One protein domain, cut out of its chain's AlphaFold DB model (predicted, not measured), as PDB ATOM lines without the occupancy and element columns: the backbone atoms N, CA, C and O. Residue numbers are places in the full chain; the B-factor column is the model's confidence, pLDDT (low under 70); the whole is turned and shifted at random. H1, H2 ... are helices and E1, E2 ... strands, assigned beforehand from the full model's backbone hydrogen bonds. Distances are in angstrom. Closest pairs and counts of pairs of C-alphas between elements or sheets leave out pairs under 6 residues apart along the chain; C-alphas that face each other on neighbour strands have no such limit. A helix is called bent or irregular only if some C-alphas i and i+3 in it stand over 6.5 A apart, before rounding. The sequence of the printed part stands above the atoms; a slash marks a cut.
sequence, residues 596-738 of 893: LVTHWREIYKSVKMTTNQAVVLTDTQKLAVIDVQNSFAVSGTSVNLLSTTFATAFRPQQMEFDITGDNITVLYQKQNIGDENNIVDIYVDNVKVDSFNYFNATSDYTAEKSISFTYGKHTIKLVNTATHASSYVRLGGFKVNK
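What this domain is: This is residues 596 to 738 of the 893 residues of the protein "SGNH_hydro domain-containing protein" of Acinetobacter sp. ANC 3929 (UniProt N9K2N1). A strongly twisted sheet of seven strands is folded back on itself by its two long, bent strands E3 and E6, which run side by side, with the hairpin E4 and E5 in one wing and E7 and E2 in the other. Two short helices, H1 and H2, lie side by side on one face. The 143 printed residues run H1 E1 H2 E2 E3 E4 E5 E6 E7; the sheet is branched and antiparallel, and the class is mostly strand. The whole is compact, with a radius of gyration of the C-alphas of 14.0 A and spans of 38 by 33 by 29 A.

Where its parts are: E3 is residues 652 to 670, 18.2 A; E6 is 700 to 720, 18.1 A; E7 is 729 to 738, 25.4 A, ending at C-alpha 738 (237.544, 181.137, 201.314). E4 is 679 to 684, E5 687 to 693, E1 607 to 611 and E2 638 to 641. H1, 600 to 606, begins at C-alpha 600 (235.853, 177.973, 217.761) and is irregular: C-alphas 602 and 605 are 7.7 A apart. H2 is 619 to 624.

How they stand to each other: E3 bends by 151 degrees at residue 658, and E6 by 154 degrees at 704. E6 lies on one side of E3 (N 666 to O 705, 2.8 A), E1 (N 608 to O 656, 2.8 A) and E7 (N 665 to O 735, 2.9 A) on the other. E4 pairs with E6 (N 683 to O 717, 2.8 A) and E5 (N 682 to O 690, 2.8 A), and E2 with E7 (N 731 to O 639, 2.8 A). H1 touches H2, closest at C-alphas 605 and 619, 6.5 A, at a shallow tilt of 28 degrees, opposite ways. Every O i to N i+4 pair is within hydrogen-bond range in H2; H1 has 1 of 3, and 2 of 4 O i to N i+3.

The domain as a whole: The C-alphas farthest apart, of Ala 647 and Tyr 711, are 38.5 A apart. The printed part has no cut. The link from H2 to E2 is long, 13 residues; within it, residues 628 to 630 have pLDDT under 70.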
ATOM      1  N   LEU A 596     239.776 176.624 204.456       90.50
ATOM      2  CA  LEU A 596     240.140 176.937 205.828       90.50
ATOM      3  C   LEU A 596     239.222 176.186 206.782       90.50
ATOM      4  O   LEU A 596     238.048 175.975 206.478       90.50
ATOM      5  N   VAL A 597     239.772 175.795 207.928       89.38
ATOM      6  CA  VAL A 597     239.017 175.221 209.040       89.38
ATOM      7  C   VAL A 597     238.844 176.309 210.087       89.38
ATOM      8  O   VAL A 597     239.806 176.981 210.440       89.38
ATOM      9  N   THR A 598     237.626 176.504 210.580       89.56
ATOM     10  CA  THR A 598     237.375 177.456 211.662       89.56
ATOM     11  C   THR A 598     237.835 176.890 213.001       89.56
ATOM     12  O   THR A 598     237.471 175.760 213.340       89.56
ATOM     13  N   HIS A 599     238.485 177.708 213.823       86.38
ATOM     14  CA  HIS A 599     238.693 177.404 215.235       86.38
ATOM     15  C   HIS A 599     237.632 178.111 216.082       86.38
ATOM     16  O   HIS A 599     237.426 179.318 215.956       86.38
ATOM     17  N   TRP A 600     236.956 177.390 216.983       86.50
ATOM     18  CA  TRP A 600     235.853 177.973 217.761       86.50
ATOM     19  C   TRP A 600     236.282 179.185 218.593       86.50
ATOM     20  O   TRP A 600     235.522 180.144 218.713       86.50
ATOM     21  N   ARG A 601     237.517 179.183 219.108       84.00
ATOM     22  CA  ARG A 601     238.093 180.316 219.851       84.00
ATOM     23  C   ARG A 601     238.285 181.576 219.005       84.00
ATOM     24  O   ARG A 601     238.298 182.665 219.566       84.00
ATOM     25  N   GLU A 602     238.399 181.440 217.690       82.31
ATOM     26  CA  GLU A 602     238.550 182.570 216.771       82.31
ATOM     27  C   GLU A 602     237.188 183.132 216.357       82.31
ATOM     28  O   GLU A 602     237.024 184.343 216.239       82.31
ATOM     29  N   ILE A 603     236.184 182.262 216.185       87.31
ATOM     30  CA  ILE A 603     234.894 182.654 215.599       87.31
ATOM     31  C   ILE A 603     233.763 182.868 216.614       87.31
ATOM     32  O   ILE A 603     232.709 183.359 216.225       87.31
ATOM     33  N   TYR A 604     233.927 182.529 217.902       89.31
ATOM     34  CA  TYR A 604     232.809 182.534 218.868       89.31
ATOM     35  C   TYR A 604     232.079 183.882 218.989       89.31
ATOM     36  O   TYR A 604     230.870 183.904 219.225       89.31
ATOM     37  N   LYS A 605     232.779 185.007 218.801       90.62
ATOM     38  CA  LYS A 605     232.160 186.344 218.816       90.62
ATOM     39  C   LYS A 605     231.215 186.554 217.634       90.62
ATOM     40  O   LYS A 605     230.171 187.177 217.785       90.62
ATOM     41  N   SER A 606     231.552 185.970 216.487       88.81
ATOM     42  CA  SER A 606     230.761 186.011 215.254       88.81
ATOM     43  C   SER A 606     229.610 185.001 215.243       88.81
ATOM     44  O   SER A 606     228.794 185.019 214.327       88.81
ATOM     45  N   VAL A 607     229.535 184.118 216.247       93.62
ATOM     46  CA  VAL A 607     228.517 183.070 216.348       93.62
ATOM     47  C   VAL A 607     227.543 183.397 217.472       93.62
ATOM     48  O   VAL A 607     227.893 183.509 218.650       93.62
ATOM     49  N   LYS A 608     226.271 183.503 217.117       96.25
ATOM     50  CA  LYS A 608     225.162 183.602 218.057       96.25
ATOM     51  C   LYS A 608     224.725 182.197 218.438       96.25
ATOM     52  O   LYS A 608     224.280 181.435 217.591       96.25
ATOM     53  N   MET A 609     224.817 181.854 219.718       96.38
ATOM     54  CA  MET A 609     224.314 180.588 220.253       96.38
ATOM     55  C   MET A 609     223.070 180.862 221.086       96.38
ATOM     56  O   MET A 609     223.058 181.800 221.879       96.38
ATOM     57  N   THR A 610     222.021 180.064 220.903       96.06
ATOM     58  CA  THR A 610     220.750 180.254 221.614       96.06
ATOM     59  C   THR A 610     220.272 178.937 222.215       96.06
ATOM     60  O   THR A 610     220.379 177.882 221.582       96.06
ATOM     61  N   THR A 611     219.750 178.988 223.436       94.12
ATOM     62  CA  THR A 611     219.176 177.830 224.134       94.12
ATOM     63  C   THR A 611     217.785 177.471 223.606       94.12
ATOM     64  O   THR A 611     217.172 178.224 222.845       94.12
ATOM     65  N   ASN A 612     217.248 176.339 224.065       87.56
ATOM     66  CA  ASN A 612     215.859 175.942 223.810       87.56
ATOM     67  C   ASN A 612     214.812 176.848 224.485       87.56
ATOM     68  O   ASN A 612     213.636 176.787 224.145       87.56
ATOM     69  N   GLN A 613     215.237 177.707 225.415       88.38
ATOM     70  CA  GLN A 613     214.409 178.733 226.055       88.38
ATOM     71  C   GLN A 613     214.537 180.099 225.359       88.38
ATOM     72  O   GLN A 613     214.163 181.117 225.931       88.38
ATOM     73  N   ALA A 614     215.096 180.132 224.143       89.06
ATOM     74  CA  ALA A 614     215.352 181.347 223.368       89.06
ATOM     75  C   ALA A 614     216.322 182.351 224.032       89.06
ATOM     76  O   ALA A 614     216.373 183.515 223.641       89.06
ATOM     77  N   VAL A 615     217.137 181.906 224.997       92.62
ATOM     78  CA  VAL A 615     218.167 182.744 225.630       92.62
ATOM     79  C   VAL A 615     219.417 182.756 224.757       92.62
ATOM     80  O   VAL A 615     219.955 181.695 224.435       92.62
ATOM     81  N   VAL A 616     219.891 183.945 224.381       95.25
ATOM     82  CA  VAL A 616     221.153 184.123 223.650       95.25
ATOM     83  C   VAL A 616     222.315 184.111 224.638       95.25
ATOM     84  O   VAL A 616     222.303 184.841 225.627       95.25
ATOM     85  N   LEU A 617     223.322 183.282 224.369       93.50
ATOM     86  CA  LEU A 617     224.505 183.162 225.219       93.50
ATOM     87  C   LEU A 617     225.387 184.413 225.095       93.50
ATOM     88  O   LEU A 617     225.664 184.888 223.992       93.50
ATOM     89  N   THR A 618     225.884 184.890 226.233       93.62
ATOM     90  CA  THR A 618     226.945 185.909 226.328       93.62
ATOM     91  C   THR A 618     228.286 185.348 225.853       93.62
ATOM     92  O   THR A 618     228.488 184.134 225.829       93.62
ATOM     93  N   ASP A 619     229.243 186.213 225.525       90.81
ATOM     94  CA  ASP A 619     230.579 185.792 225.081       90.81
ATOM     95  C   ASP A 619     231.307 184.912 226.113       90.81
ATOM     96  O   ASP A 619     231.904 183.899 225.747       90.81
ATOM     97  N   THR A 620     231.167 185.210 227.409       88.62
ATOM     98  CA  THR A 620     231.683 184.363 228.498       88.62
ATOM     99  C   THR A 620     231.038 182.975 228.498       88.62
ATOM    100  O   THR A 620     231.730 181.969 228.647       88.62
ATOM    101  N   GLN A 621     229.720 182.892 228.293       89.31
ATOM    102  CA  GLN A 621     229.008 181.612 228.225       89.31
ATOM    103  C   GLN A 621     229.377 180.813 226.971       89.31
ATOM    104  O   GLN A 621     229.536 179.600 227.059       89.31
ATOM    105  N   LYS A 622     229.556 181.472 225.819       90.12
ATOM    106  CA  LYS A 622     230.036 180.822 224.588       90.12
ATOM    107  C   LYS A 622     231.422 180.212 224.794       90.12
ATOM    108  O   LYS A 622     231.635 179.067 224.418       90.12
ATOM    109  N   LEU A 623     232.343 180.940 225.431       89.56
ATOM    110  CA  LEU A 623     233.674 180.419 225.759       89.56
ATOM    111  C   LEU A 623     233.610 179.206 226.694       89.56
ATOM    112  O   LEU A 623     234.359 178.254 226.499       89.56
ATOM    113  N   ALA A 624     232.697 179.213 227.669       87.19
ATOM    114  CA  ALA A 624     232.534 178.119 228.625       87.19
ATOM    115  C   ALA A 624     232.001 176.814 228.003       87.19
ATOM    116  O   ALA A 624     232.204 175.745 228.576       87.19
ATOM    117  N   VAL A 625     231.321 176.880 226.851       87.00
ATOM    118  CA  VAL A 625     230.794 175.693 226.149       87.00
ATOM    119  C   VAL A 625     231.719 175.164 225.044       87.00
ATOM    120  O   VAL A 625     231.385 174.162 224.408       87.00
ATOM    121  N   ILE A 626     232.870 175.811 224.816       87.94
ATOM    122  CA  ILE A 626     233.925 175.312 223.923       87.94
ATOM    123  C   ILE A 626     234.756 174.267 224.676       87.94
ATOM    124  O   ILE A 626     235.409 174.567 225.674       87.94
ATOM    125  N   ASP A 627     234.758 173.039 224.168       79.25
ATOM    126  CA  ASP A 627     235.502 171.901 224.697       79.25
ATOM    127  C   ASP A 627     236.857 171.775 223.975       79.25
ATOM    128  O   ASP A 627     236.935 171.717 222.744       79.25
ATOM    129  N   VAL A 628     237.942 171.760 224.752       67.31
ATOM    130  CA  VAL A 628     239.320 171.560 224.267       67.31
ATOM    131  C   VAL A 628     239.816 170.126 224.475       67.31
ATOM    132  O   VAL A 628     240.750 169.705 223.798       67.31
ATOM    133  N   GLN A 629     239.191 169.366 225.381       67.12
ATOM    134  CA  GLN A 629     239.599 168.004 225.739       67.12
ATOM    135  C   GLN A 629     239.046 166.970 224.755       67.12
ATOM    136  O   GLN A 629     239.737 166.016 224.413       67.12
ATOM    137  N   ASN A 630     237.826 167.175 224.251       68.69
ATOM    138  CA  ASN A 630     237.224 166.341 223.204       68.69
ATOM    139  C   ASN A 630     237.199 167.088 221.865       68.69
ATOM    140  O   ASN A 630     236.136 167.366 221.296       68.69
ATOM    141  N   SER A 631     238.376 167.481 221.393       71.81
ATOM    142  CA  SER A 631     238.559 168.260 220.171       71.81
ATOM    143  C   SER A 631     238.622 167.394 218.910       71.81
ATOM    144  O   SER A 631     238.916 166.200 218.951       71.81
ATOM    145  N   PHE A 632     238.339 168.004 217.756       81.88
ATOM    146  CA  PHE A 632     238.610 167.377 216.463       81.88
ATOM    147  C   PHE A 632     240.066 167.623 216.099       81.88
ATOM    148  O   PHE A 632     240.538 168.753 216.214       81.88
ATOM    149  N   ALA A 633     240.750 166.609 215.568       80.25
ATOM    150  CA  ALA A 633     242.143 166.739 215.137       80.25
ATOM    151  C   ALA A 633     242.361 167.909 214.156       80.25
ATOM    152  O   ALA A 633     243.405 168.548 214.173       80.25
ATOM    153  N   VAL A 634     241.357 168.211 213.326       74.44
ATOM    154  CA  VAL A 634     241.425 169.263 212.301       74.44
ATOM    155  C   VAL A 634     241.173 170.684 212.820       74.44
ATOM    156  O   VAL A 634     241.607 171.627 212.171       74.44
ATOM    157  N   SER A 635     240.487 170.867 213.952       76.56
ATOM    158  CA  SER A 635     240.115 172.199 214.473       76.56
ATOM    159  C   SER A 635     240.594 172.475 215.902       76.56
ATOM    160  O   SER A 635     240.438 173.592 216.400       76.56
ATOM    161  N   GLY A 636     241.128 171.475 216.608       81.38
ATOM    162  CA  GLY A 636     241.660 171.597 217.971       81.38
ATOM    163  C   GLY A 636     240.634 171.966 219.053       81.38
ATOM    164  O   GLY A 636     240.989 172.052 220.224       81.38
ATOM    165  N   THR A 637     239.357 172.155 218.703       84.12
ATOM    166  CA  THR A 637     238.272 172.541 219.622       84.12
ATOM    167  C   THR A 637     236.943 171.929 219.181       84.12
ATOM    168  O   THR A 637     236.794 171.517 218.030       84.12
ATOM    169  N   SER A 638     235.956 171.859 220.071       89.38
ATOM    170  CA  SER A 638     234.588 171.489 219.710       89.38
ATOM    171  C   SER A 638     233.541 172.255 220.519       89.38
ATOM    172  O   SER A 638     233.843 172.856 221.545       89.38
ATOM    173  N   VAL A 639     232.297 172.263 220.041       91.94
ATOM    174  CA  VAL A 639     231.135 172.798 220.767       91.94
ATOM    175  C   VAL A 639     230.030 171.754 220.743       91.94
ATOM    176  O   VAL A 639     229.771 171.143 219.704       91.94
ATOM    177  N   ASN A 640     229.351 171.568 221.874       91.19
ATOM    178  CA  ASN A 640     228.231 170.639 221.967       91.19
ATOM    179  C   ASN A 640     226.890 171.382 221.970       91.19
ATOM    180  O   ASN A 640     226.659 172.220 222.840       91.19
ATOM    181  N   LEU A 641     225.967 171.015 221.075       93.25
ATOM    182  CA  LEU A 641     224.574 171.470 221.151       93.25
ATOM    183  C   LEU A 641     223.730 170.436 221.899       93.25
ATOM    184  O   LEU A 641     223.757 169.257 221.556       93.25
ATOM    185  N   LEU A 642     222.943 170.903 222.869       91.38
ATOM    186  CA  LEU A 642     222.091 170.145 223.792       91.38
ATOM    187  C   LEU A 642     222.802 169.317 224.881       91.38
ATOM    188  O   LEU A 642     222.138 168.562 225.593       91.38
ATOM    189  N   SER A 643     224.107 169.504 225.101       86.75
ATOM    190  CA  SER A 643     224.843 168.693 226.085       86.75
ATOM    191  C   SER A 643     224.379 168.872 227.530       86.75
ATOM    192  O   SER A 643     224.236 169.990 228.033       86.75
ATOM    193  N   THR A 644     224.200 167.743 228.218       84.12
ATOM    194  CA  THR A 644     223.776 167.678 229.620       84.12
ATOM    195  C   THR A 644     224.847 168.028 230.635       84.12
ATOM    196  O   THR A 644     224.514 168.201 231.804       84.12
ATOM    197  N   THR A 645     226.095 168.209 230.205       83.38
ATOM    198  CA  THR A 645     227.175 168.716 231.062       83.38
ATOM    199  C   THR A 645     226.971 170.179 231.459       83.38
ATOM    200  O   THR A 645     227.559 170.640 232.432       83.38
ATOM    201  N   PHE A 646     226.134 170.911 230.721       82.94
ATOM    202  CA  PHE A 646     225.837 172.320 230.949       82.94
ATOM    203  C   PHE A 646     224.441 172.499 231.553       82.94
ATOM    204  O   PHE A 646     223.499 171.774 231.202       82.94
ATOM    205  N   ALA A 647     224.287 173.489 232.440       80.81
ATOM    206  CA  ALA A 647     222.984 173.783 233.023       80.81
ATOM    207  C   ALA A 647     222.016 174.270 231.940       80.81
ATOM    208  O   ALA A 647     222.399 174.933 230.974       80.81
ATOM    209  N   THR A 648     220.732 173.969 232.125       77.56
ATOM    210  CA  THR A 648     219.677 174.201 231.129       77.56
ATOM    211  C   THR A 648     219.630 175.651 230.637       77.56
ATOM    212  O   THR A 648     219.397 175.888 229.457       77.56
ATOM    213  N   ALA A 649     219.931 176.613 231.517       78.38
ATOM    214  CA  ALA A 649     219.909 178.045 231.223       78.38
ATOM    215  C   ALA A 649     220.985 178.520 230.224       78.38
ATOM    216  O   ALA A 649     220.845 179.605 229.667       78.38
ATOM    217  N   PHE A 650     222.044 177.739 229.977       84.12
ATOM    218  CA  PHE A 650     223.114 178.097 229.033       84.12
ATOM    219  C   PHE A 650     223.486 176.962 228.068       84.12
ATOM    220  O   PHE A 650     224.514 177.024 227.403       84.12
ATOM    221  N   ARG A 651     222.642 175.929 227.958       89.81
ATOM    222  CA  ARG A 651     222.816 174.820 227.012       89.81
ATOM    223  C   ARG A 651     222.371 175.259 225.607       89.81
ATOM    224  O   ARG A 651     221.165 175.402 225.385       89.81
ATOM    225  N   PRO A 652     223.284 175.450 224.639       94.25
ATOM    226  CA  PRO A 652     222.895 175.898 223.308       94.25
ATOM    227  C   PRO A 652     222.142 174.788 222.566       94.25
ATOM    228  O   PRO A 652     222.542 173.628 222.600       94.25
ATOM    229  N   GLN A 653     221.051 175.140 221.889       95.12
ATOM    230  CA  GLN A 653     220.315 174.254 220.979       95.12
ATOM    231  C   GLN A 653     220.574 174.623 219.517       95.12
ATOM    232  O   GLN A 653     220.632 173.750 218.652       95.12
ATOM    233  N   GLN A 654     220.709 175.919 219.250       96.06
ATOM    234  CA  GLN A 654     220.914 176.461 217.917       96.06
ATOM    235  C   GLN A 654     222.122 177.391 217.891       96.06
ATOM    236  O   GLN A 654     222.458 178.024 218.898       96.06
ATOM    237  N   MET A 655     222.737 177.501 216.721       96.25
ATOM    238  CA  MET A 655     223.759 178.500 216.433       96.25
ATOM    239  C   MET A 655     223.517 179.164 215.085       96.25
ATOM    240  O   MET A 655     222.993 178.530 214.174       96.25
ATOM    241  N   GLU A 656     223.889 180.432 214.980       97.38
ATOM    242  CA  GLU A 656     223.642 181.304 213.835       97.38
ATOM    243  C   GLU A 656     224.863 182.207 213.611       97.38
ATOM    244  O   GLU A 656     225.414 182.740 214.576       97.38
ATOM    245  N   PHE A 657     225.318 182.349 212.368       96.19
ATOM    246  CA  PHE A 657     226.448 183.208 212.002       96.19
ATOM    247  C   PHE A 657     226.376 183.625 210.534       96.19
ATOM    248  O   PHE A 657     225.809 182.919 209.700       96.19
ATOM    249  N   ASP A 658     226.989 184.763 210.219       94.25
ATOM    250  CA  ASP A 658     227.103 185.249 208.846       94.25
ATOM    251  C   ASP A 658     228.344 184.665 208.163       94.25
ATOM    252  O   ASP A 658     229.424 184.586 208.755       94.25
ATOM    253  N   ILE A 659     228.195 184.319 206.888       92.62
ATOM    254  CA  ILE A 659     229.273 183.895 205.998       92.62
ATOM    255  C   ILE A 659     229.229 184.713 204.705       92.62
ATOM    256  O   ILE A 659     228.159 185.098 204.235       92.62
ATOM    257  N   THR A 660     230.390 184.973 204.108       90.38
ATOM    258  CA  THR A 660     230.483 185.416 202.707       90.38
ATOM    259  C   THR A 660     231.216 184.355 201.895       90.38
ATOM    260  O   THR A 660     232.422 184.157 202.064       90.38
ATOM    261  N   GLY A 661     230.492 183.649 201.029       91.00
ATOM    262  CA  GLY A 661     230.992 182.484 200.299       91.00
ATOM    263  C   GLY A 661     229.897 181.786 199.494       91.00
ATOM    264  O   GLY A 661     228.816 182.332 199.310       91.00
ATOM    265  N   ASP A 662     230.188 180.581 199.011       91.19
ATOM    266  CA  ASP A 662     229.282 179.736 198.208       91.19
ATOM    267  C   ASP A 662     229.148 178.299 198.753       91.19
ATOM    268  O   ASP A 662     228.490 177.444 198.159       91.19
ATOM    269  N   ASN A 663     229.798 177.994 199.878       93.94
ATOM    270  CA  ASN A 663     229.769 176.676 200.497       93.94
ATOM    271  C   ASN A 663     230.094 176.744 201.989       93.94
ATOM    272  O   ASN A 663     230.762 177.669 202.458       93.94
ATOM    273  N   ILE A 664     229.678 175.703 202.705       95.56
ATOM    274  CA  ILE A 664     230.180 175.387 204.038       95.56
ATOM    275  C   ILE A 664     230.108 173.878 204.265       95.56
ATOM    276  O   ILE A 664     229.147 173.217 203.865       95.56
ATOM    277  N   THR A 665     231.115 173.331 204.937       96.06
ATOM    278  CA  THR A 665     231.109 171.952 205.426       96.06
ATOM    279  C   THR A 665     231.078 171.957 206.941       96.06
ATOM    280  O   THR A 665     232.005 172.444 207.581       96.06
ATOM    281  N   VAL A 666     230.026 171.392 207.524       96.19
ATOM    282  CA  VAL A 666     229.909 171.198 208.970       96.19
ATOM    283  C   VAL A 666     230.691 169.952 209.365       96.19
ATOM    284  O   VAL A 666     230.439 168.869 208.833       96.19
ATOM    285  N   LEU A 667     231.623 170.103 210.305       94.44
ATOM    286  CA  LEU A 667     232.366 168.998 210.909       94.44
ATOM    287  C   LEU A 667     231.646 168.565 212.180       94.44
ATOM    288  O   LEU A 667     231.426 169.388 213.073       94.44
ATOM    289  N   TYR A 668     231.269 167.294 212.278       94.75
ATOM    290  CA  TYR A 668     230.513 166.793 213.421       94.75
ATOM    291  C   TYR A 668     230.898 165.367 213.790       94.75
ATOM    292  O   TYR A 668     231.510 164.633 213.021       94.75
ATOM    293  N   GLN A 669     230.554 164.983 215.014       92.88
ATOM    294  CA  GLN A 669     230.794 163.644 215.519       92.88
ATOM    295  C   GLN A 669     229.490 162.859 215.438       92.88
ATOM    296  O   GLN A 669     228.471 163.316 215.963       92.88
ATOM    297  N   LYS A 670     229.526 161.654 214.864       93.19
ATOM    298  CA  LYS A 670     228.454 160.685 215.094       93.19
ATOM    299  C   LYS A 670     228.650 160.000 216.441       93.19
ATOM    300  O   LYS A 670     229.767 159.605 216.770       93.19
ATOM    301  N   GLN A 671     227.582 159.859 217.213       89.81
ATOM    302  CA  GLN A 671     227.610 159.360 218.584       89.81
ATOM    303  C   GLN A 671     226.779 158.096 218.759       89.81
ATOM    304  O   GLN A 671     225.716 157.944 218.160       89.81
ATOM    305  N   ASN A 672     227.227 157.247 219.681       89.19
ATOM    306  CA  ASN A 672     226.532 156.036 220.116       89.19
ATOM    307  C   ASN A 672     225.480 156.277 221.210       89.19
ATOM    308  O   ASN A 672     225.125 155.352 221.937       89.19
ATOM    309  N   ILE A 673     224.980 157.510 221.329       84.44
ATOM    310  CA  ILE A 673     223.969 157.921 222.307       84.44
ATOM    311  C   ILE A 673     222.783 158.534 221.557       84.44
ATOM    312  O   ILE A 673     222.962 159.476 220.784       84.44
ATOM    313  N   GLY A 674     221.574 158.038 221.826       84.94
ATOM    314  CA  GLY A 674     220.324 158.507 221.221       84.94
ATOM    315  C   GLY A 674     219.745 157.525 220.206       84.94
ATOM    316  O   GLY A 674     219.909 156.315 220.361       84.94
ATOM    317  N   ASP A 675     219.052 158.054 219.197       88.00
ATOM    318  CA  ASP A 675     218.354 157.282 218.166       88.00
ATOM    319  C   ASP A 675     218.386 157.985 216.793       88.00
ATOM    320  O   ASP A 675     219.070 158.990 216.593       88.00
ATOM    321  N   GLU A 676     217.650 157.445 215.824       85.94
ATOM    322  CA  GLU A 676     217.563 157.957 214.453       85.94
ATOM    323  C   GLU A 676     216.999 159.388 214.317       85.94
ATOM    324  O   GLU A 676     217.159 159.999 213.261       85.94
ATOM    325  N   ASN A 677     216.418 159.961 215.374       89.25
ATOM    326  CA  ASN A 677     215.922 161.340 215.421       89.25
ATOM    327  C   ASN A 677     216.962 162.340 215.949       89.25
ATOM    328  O   ASN A 677     216.657 163.522 216.125       89.25
ATOM    329  N   ASN A 678     218.200 161.904 216.191       93.94
ATOM    330  CA  ASN A 678     219.328 162.784 216.489       93.94
ATOM    331  C   ASN A 678     219.734 163.586 215.242       93.94
ATOM    332  O   ASN A 678     220.712 163.267 214.563       93.94
ATOM    333  N   ILE A 679     218.957 164.623 214.930       96.12
ATOM    334  CA  ILE A 679     219.064 165.392 213.691       96.12
ATOM    335  C   ILE A 679     219.431 166.846 213.985       96.12
ATOM    336  O   ILE A 679     218.837 167.504 214.845       96.12
ATOM    337  N   VAL A 680     220.379 167.366 213.207       97.94
ATOM    338  CA  VAL A 680     220.638 168.802 213.090       97.94
ATOM    339  C   VAL A 680     220.114 169.288 211.749       97.94
ATOM    340  O   VAL A 680     220.530 168.800 210.697       97.94
ATOM    341  N   ASP A 681     219.230 170.275 211.796       98.25
ATOM    342  CA  ASP A 681     218.748 170.982 210.618       98.25
ATOM    343  C   ASP A 681     219.691 172.132 210.255       98.25
ATOM    344  O   ASP A 681     220.161 172.858 211.136       98.25
ATOM    345  N   ILE A 682     219.929 172.313 208.956       98.31
ATOM    346  CA  ILE A 682     220.753 173.384 208.396       98.31
ATOM    347  C   ILE A 682     219.860 174.356 207.628       98.31
ATOM    348  O   ILE A 682     219.127 173.964 206.716       98.31
ATOM    349  N   TYR A 683     219.962 175.633 207.973       98.38
ATOM    350  CA  TYR A 683     219.260 176.732 207.329       98.38
ATOM    351  C   TYR A 683     220.264 177.694 206.690       98.38
ATOM    352  O   TYR A 683     221.304 177.990 207.283       98.38
ATOM    353  N   VAL A 684     219.919 178.200 205.509       97.75
ATOM    354  CA  VAL A 684     220.605 179.299 204.816       97.75
ATOM    355  C   VAL A 684     219.565 180.383 204.583       97.75
ATOM    356  O   VAL A 684     218.501 180.102 204.034       97.75
ATOM    357  N   ASP A 685     219.828 181.595 205.067       96.56
ATOM    358  CA  ASP A 685     218.916 182.745 204.977       96.56
ATOM    359  C   ASP A 685     217.499 182.420 205.480       96.56
ATOM    360  O   ASP A 685     216.486 182.753 204.868       96.56
ATOM    361  N   ASN A 686     217.439 181.729 206.625       95.56
ATOM    362  CA  ASN A 686     216.219 181.232 207.276       95.56
ATOM    363  C   ASN A 686     215.419 180.175 206.493       95.56
ATOM    364  O   ASN A 686     214.361 179.749 206.960       95.56
ATOM    365  N   VAL A 687     215.922 179.680 205.363       96.81
ATOM    366  CA  VAL A 687     215.325 178.564 204.619       96.81
ATOM    367  C   VAL A 687     216.049 177.272 204.981       96.81
ATOM    368  O   VAL A 687     217.272 177.206 204.892       96.81
ATOM    369  N   LYS A 688     215.314 176.228 205.388       97.38
ATOM    370  CA  LYS A 688     215.901 174.901 205.638       97.38
ATOM    371  C   LYS A 688     216.415 174.330 204.318       97.38
ATOM    372  O   LYS A 688     215.615 174.064 203.423       97.38
ATOM    373  N   VAL A 689     217.725 174.130 204.211       97.50
ATOM    374  CA  VAL A 689     218.366 173.613 202.993       97.50
ATOM    375  C   VAL A 689     218.723 172.138 203.096       97.50
ATOM    376  O   VAL A 689     218.723 171.442 202.088       97.50
ATOM    377  N   ASP A 690     219.033 171.650 204.299       97.69
ATOM    378  CA  ASP A 690     219.464 170.268 204.504       97.69
ATOM    379  C   ASP A 690     219.365 169.864 205.987       97.69
ATOM    380  O   ASP A 690     218.986 170.657 206.850       97.69
ATOM    381  N   SER A 691     219.710 168.617 206.290       97.12
ATOM    382  CA  SER A 691     219.855 168.091 207.645       97.12
ATOM    383  C   SER A 691     220.894 166.965 207.687       97.12
ATOM    384  O   SER A 691     221.252 166.380 206.659       97.12
ATOM    385  N   PHE A 692     221.404 166.650 208.874       96.94
ATOM    386  CA  PHE A 692     222.234 165.464 209.080       96.94
ATOM    387  C   PHE A 692     221.898 164.757 210.386       96.94
ATOM    388  O   PHE A 692     221.619 165.388 211.407       96.94
ATOM    389  N   ASN A 693     221.950 163.428 210.334       95.25
ATOM    390  CA  ASN A 693     221.798 162.561 211.489       95.25
ATOM    391  C   ASN A 693     223.175 162.285 212.113       95.25
ATOM    392  O   ASN A 693     224.113 161.891 211.411       95.25
ATOM    393  N   TYR A 694     223.291 162.494 213.425       95.56
ATOM    394  CA  TYR A 694     224.521 162.299 214.190       95.56
ATOM    395  C   TYR A 694     224.483 161.080 215.130       95.56
ATOM    396  O   TYR A 694     225.354 160.944 215.982       95.56
ATOM    397  N   PHE A 695     223.524 160.166 214.988       94.56
ATOM    398  CA  PHE A 695     223.530 158.864 215.657       94.56
ATOM    399  C   PHE A 695     224.299 157.812 214.842       94.56
ATOM    400  O   PHE A 695     224.177 157.730 213.618       94.56
ATOM    401  N   ASN A 696     225.107 156.997 215.523       93.56
ATOM    402  CA  ASN A 696     225.777 155.829 214.953       93.56
ATOM    403  C   ASN A 696     226.136 154.818 216.048       93.56
ATOM    404  O   ASN A 696     226.520 155.212 217.141       93.56
ATOM    405  N   ALA A 697     226.113 153.519 215.748       87.38
ATOM    406  CA  ALA A 697     226.435 152.471 216.725       87.38
ATOM    407  C   ALA A 697     227.856 152.593 217.315       87.38
ATOM    408  O   ALA A 697     228.117 152.146 218.431       87.38
ATOM    409  N   THR A 698     228.785 153.205 216.578       88.44
ATOM    410  CA  THR A 698     230.144 153.519 217.037       88.44
ATOM    411  C   THR A 698     230.437 154.995 216.808       88.44
ATOM    412  O   THR A 698     230.058 155.559 215.781       88.44
ATOM    413  N   SER A 699     231.118 155.618 217.768       87.19
ATOM    414  CA  SER A 699     231.511 157.019 217.665       87.19
ATOM    415  C   SER A 699     232.461 157.251 216.486       87.19
ATOM    416  O   SER A 699     233.458 156.548 216.354       87.19
ATOM    417  N   ASP A 700     232.167 158.258 215.663       88.31
ATOM    418  CA  ASP A 700     232.955 158.640 214.485       88.31
ATOM    419  C   ASP A 700     233.184 160.157 214.490       88.31
ATOM    420  O   ASP A 700     232.233 160.933 214.441       88.31
ATOM    421  N   TYR A 701     234.451 160.569 214.575       86.44
ATOM    422  CA  TYR A 701     234.886 161.972 214.619       86.44
ATOM    423  C   TYR A 701     235.229 162.547 213.235       86.44
ATOM    424  O   TYR A 701     235.735 163.661 213.140       86.44
ATOM    425  N   THR A 702     234.992 161.794 212.163       88.00
ATOM    426  CA  THR A 702     235.362 162.174 210.791       88.00
ATOM    427  C   THR A 702     234.159 162.547 209.929       88.00
ATOM    428  O   THR A 702     234.308 162.776 208.731       88.00
ATOM    429  N   ALA A 703     232.962 162.621 210.515       93.38
ATOM    430  CA  ALA A 703     231.751 162.904 209.765       93.38
ATOM    431  C   ALA A 703     231.672 164.378 209.335       93.38
ATOM    432  O   ALA A 703     231.911 165.311 210.105       93.38
ATOM    433  N   GLU A 704     231.292 164.578 208.074       95.50
ATOM    434  CA  GLU A 704     231.209 165.892 207.443       95.50
ATOM    435  C   GLU A 704     229.887 166.036 206.688       95.50
ATOM    436  O   GLU A 704     229.349 165.066 206.146       95.50
ATOM    437  N   LYS A 705     229.337 167.252 206.662       97.06
ATOM    438  CA  LYS A 705     228.146 167.586 205.877       97.06
ATOM    439  C   LYS A 705     228.390 168.878 205.112       97.06
ATOM    440  O   LYS A 705     228.425 169.951 205.705       97.06
ATOM    441  N   SER A 706     228.550 168.758 203.799       96.69
ATOM    442  CA  SER A 706     228.736 169.896 202.898       96.69
ATOM    443  C   SER A 706     227.405 170.371 202.339       96.69
ATOM    444  O   SER A 706     226.591 169.557 201.907       96.69
ATOM    445  N   ILE A 707     227.227 171.686 202.300       96.12
ATOM    446  CA  ILE A 707     226.162 172.357 201.558       96.12
ATOM    447  C   ILE A 707     226.779 173.416 200.639       96.12
ATOM    448  O   ILE A 707     227.838 173.981 200.932       96.12
ATOM    449  N   SER A 708     226.112 173.685 199.523       94.31
ATOM    450  CA  SER A 708     226.500 174.719 198.563       94.31
ATOM    451  C   SER A 708     225.327 175.651 198.306       94.31
ATOM    452  O   SER A 708     224.168 175.240 198.359       94.31
ATOM    453  N   PHE A 709     225.638 176.905 198.031       93.25
ATOM    454  CA  PHE A 709     224.684 177.969 197.746       93.25
ATOM    455  C   PHE A 709     225.290 178.923 196.712       93.25
ATOM    456  O   PHE A 709     226.430 178.757 196.277       93.25
ATOM    457  N   THR A 710     224.503 179.895 196.255       91.00
ATOM    458  CA  THR A 710     225.026 180.927 195.346       91.00
ATOM    459  C   THR A 710     226.106 181.726 196.072       91.00
ATOM    460  O   THR A 710     226.008 181.908 197.274       91.00
ATOM    461  N   TYR A 711     227.142 182.197 195.376       87.31
ATOM    462  CA  TYR A 711     228.140 183.049 196.021       87.31
ATOM    463  C   TYR A 711     227.503 184.355 196.511       87.31
ATOM    464  O   TYR A 711     226.907 185.091 195.723       87.31
ATOM    465  N   GLY A 712     227.670 184.661 197.792       86.31
ATOM    466  CA  GLY A 712     227.138 185.878 198.384       86.31
ATOM    467  C   GLY A 712     227.306 185.927 199.894       86.31
ATOM    468  O   GLY A 712     228.005 185.108 200.495       86.31
ATOM    469  N   LYS A 713     226.666 186.926 200.504       89.75
ATOM    470  CA  LYS A 713     226.515 187.004 201.956       89.75
ATOM    471  C   LYS A 713     225.285 186.195 202.359       89.75
ATOM    472  O   LYS A 713     224.209 186.448 201.825       89.75
ATOM    473  N   HIS A 714     225.457 185.289 203.311       94.12
ATOM    474  CA  HIS A 714     224.408 184.408 203.811       94.12
ATOM    475  C   HIS A 714     224.445 184.316 205.332       94.12
ATOM    476  O   HIS A 714     225.518 184.386 205.936       94.12
ATOM    477  N   THR A 715     223.291 184.090 205.949       97.38
ATOM    478  CA  THR A 715     223.207 183.703 207.361       97.38
ATOM    479  C   THR A 715     223.017 182.193 207.450       97.38
ATOM    480  O   THR A 715     222.031 181.644 206.954       97.38
ATOM    481  N   ILE A 716     223.962 181.510 208.097       97.94
ATOM    482  CA  ILE A 716     223.918 180.068 208.347       97.94
ATOM    483  C   ILE A 716     223.360 179.827 209.736       97.94
ATOM    484  O   ILE A 716     223.819 180.430 210.707       97.94
ATOM    485  N   LYS A 717     222.407 178.903 209.846       98.25
ATOM    486  CA  LYS A 717     221.843 178.497 211.130       98.25
ATOM    487  C   LYS A 717     221.760 176.980 211.251       98.25
ATOM    488  O   LYS A 717     221.230 176.304 210.376       98.25
ATOM    489  N   LEU A 718     222.263 176.457 212.365       98.31
ATOM    490  CA  LEU A 718     222.158 175.053 212.752       98.31
ATOM    491  C   LEU A 718     221.205 174.917 213.932       98.31
ATOM    492  O   LEU A 718     221.335 175.653 214.911       98.31
ATOM    493  N   VAL A 719     220.277 173.965 213.865       97.62
ATOM    494  CA  VAL A 719     219.309 173.696 214.937       97.62
ATOM    495  C   VAL A 719     219.344 172.218 215.288       97.62
ATOM    496  O   VAL A 719     219.001 171.382 214.456       97.62
ATOM    497  N   ASN A 720     219.730 171.885 216.522       96.12
ATOM    498  CA  ASN A 720     219.595 170.518 217.010       96.12
ATOM    499  C   ASN A 720     218.129 170.243 217.395       96.12
ATOM    500  O   ASN A 720     217.577 170.885 218.294       96.12
ATOM    501  N   THR A 721     217.509 169.294 216.694       95.19
ATOM    502  CA  THR A 721     216.086 168.931 216.821       95.19
ATOM    503  C   THR A 721     215.858 167.649 217.623       95.19
ATOM    504  O   THR A 721     214.715 167.227 217.784       95.19
ATOM    505  N   ALA A 722     216.926 167.044 218.153       91.56
ATOM    506  CA  ALA A 722     216.835 165.803 218.906       91.56
ATOM    507  C   ALA A 722     215.919 165.932 220.132       91.56
ATOM    508  O   ALA A 722     216.003 166.888 220.906       91.56
ATOM    509  N   THR A 723     215.066 164.929 220.323       84.19
ATOM    510  CA  THR A 723     214.101 164.857 221.432       84.19
ATOM    511  C   THR A 723     214.568 163.952 222.569       84.19
ATOM    512  O   THR A 723     214.066 164.055 223.689       84.19
ATOM    513  N   HIS A 724     215.532 163.067 222.309       84.38
ATOM    514  CA  HIS A 724     216.059 162.151 223.308       84.38
ATOM    515  C   HIS A 724     216.912 162.903 224.349       84.38
ATOM    516  O   HIS A 724     217.809 163.677 224.011       84.38
ATOM    517  N   ALA A 725     216.646 162.669 225.639       79.62
ATOM    518  CA  ALA A 725     217.107 163.523 226.744       79.62
ATOM    519  C   ALA A 725     218.638 163.631 226.901       79.62
ATOM    520  O   ALA A 725     219.136 164.636 227.413       79.62
ATOM    521  N   SER A 726     219.375 162.610 226.456       84.06
ATOM    522  CA  SER A 726     220.845 162.560 226.517       84.06
ATOM    523  C   SER A 726     221.523 162.879 225.183       84.06
ATOM    524  O   SER A 726     222.743 162.767 225.080       84.06
ATOM    525  N   SER A 727     220.757 163.224 224.147       88.88
ATOM    526  CA  SER A 727     221.305 163.454 222.815       88.88
ATOM    527  C   SER A 727     221.948 164.828 222.712       88.88
ATOM    528  O   SER A 727     221.328 165.851 222.993       88.88
ATOM    529  N   TYR A 728     223.188 164.854 222.237       91.88
ATOM    530  CA  TYR A 728     223.899 166.076 221.892       91.88
ATOM    531  C   TYR A 728     224.725 165.844 220.635       91.88
ATOM    532  O   TYR A 728     225.266 164.759 220.433       91.88
ATOM    533  N   VAL A 729     224.820 166.861 219.785       93.19
ATOM    534  CA  VAL A 729     225.772 166.843 218.672       93.19
ATOM    535  C   VAL A 729     227.039 167.538 219.129       93.19
ATOM    536  O   VAL A 729     226.974 168.579 219.786       93.19
ATOM    537  N   ARG A 730     228.188 166.975 218.762       93.19
ATOM    538  CA  ARG A 730     229.479 167.637 218.911       93.19
ATOM    539  C   ARG A 730     229.927 168.152 217.552       93.19
ATOM    540  O   ARG A 730     230.011 167.374 216.603       93.19
ATOM    541  N   LEU A 731     230.202 169.447 217.474       94.62
ATOM    542  CA  LEU A 731     230.619 170.142 216.263       94.62
ATOM    543  C   LEU A 731     232.100 170.504 216.361       94.62
ATOM    544  O   LEU A 731     232.513 171.199 217.289       94.62
ATOM    545  N   GLY A 732     232.893 170.059 215.392       90.75
ATOM    546  CA  GLY A 732     234.315 170.390 215.293       90.75
ATOM    547  C   GLY A 732     234.565 171.793 214.755       90.75
ATOM    548  O   GLY A 732     235.609 172.368 215.025       90.75
ATOM    549  N   GLY A 733     233.603 172.370 214.042       92.06
ATOM    550  CA  GLY A 733     233.740 173.650 213.355       92.06
ATOM    551  C   GLY A 733     233.284 173.517 211.911       92.06
ATOM    552  O   GLY A 733     232.486 172.635 211.576       92.06
ATOM    553  N   PHE A 734     233.811 174.381 211.054       93.38
ATOM    554  CA  PHE A 734     233.425 174.471 209.657       93.38
ATOM    555  C   PHE A 734     234.645 174.432 208.751       93.38
ATOM    556  O   PHE A 734     235.668 175.036 209.071       93.38
ATOM    557  N   LYS A 735     234.520 173.774 207.598       93.00
ATOM    558  CA  LYS A 735     235.398 174.044 206.458       93.00
ATOM    559  C   LYS A 735     234.704 175.022 205.531       93.00
ATOM    560  O   LYS A 735     233.536 174.832 205.193       93.00
ATOM    561  N   VAL A 736     235.436 176.043 205.115       92.25
ATOM    562  CA  VAL A 736     234.963 177.042 204.158       92.25
ATOM    563  C   VAL A 736     236.014 177.184 203.075       92.25
ATOM    564  O   VAL A 736     237.193 177.381 203.373       92.25
ATOM    565  N   ASN A 737     235.608 177.102 201.807       90.38
ATOM    566  CA  ASN A 737     236.497 177.510 200.721       90.38
ATOM    567  C   ASN A 737     236.473 179.036 200.619       90.38
ATOM    568  O   ASN A 737     235.649 179.609 199.904       90.38
ATOM    569  N   LYS A 738     237.371 179.689 201.358       91.38
ATOM    570  CA  LYS A 738     237.544 181.137 201.314       91.38
ATOM    571  C   LYS A 738     238.085 181.534 199.949       91.38
ATOM    572  O   LYS A 738     239.072 180.960 199.487       91.38
TER     573      LYS A 738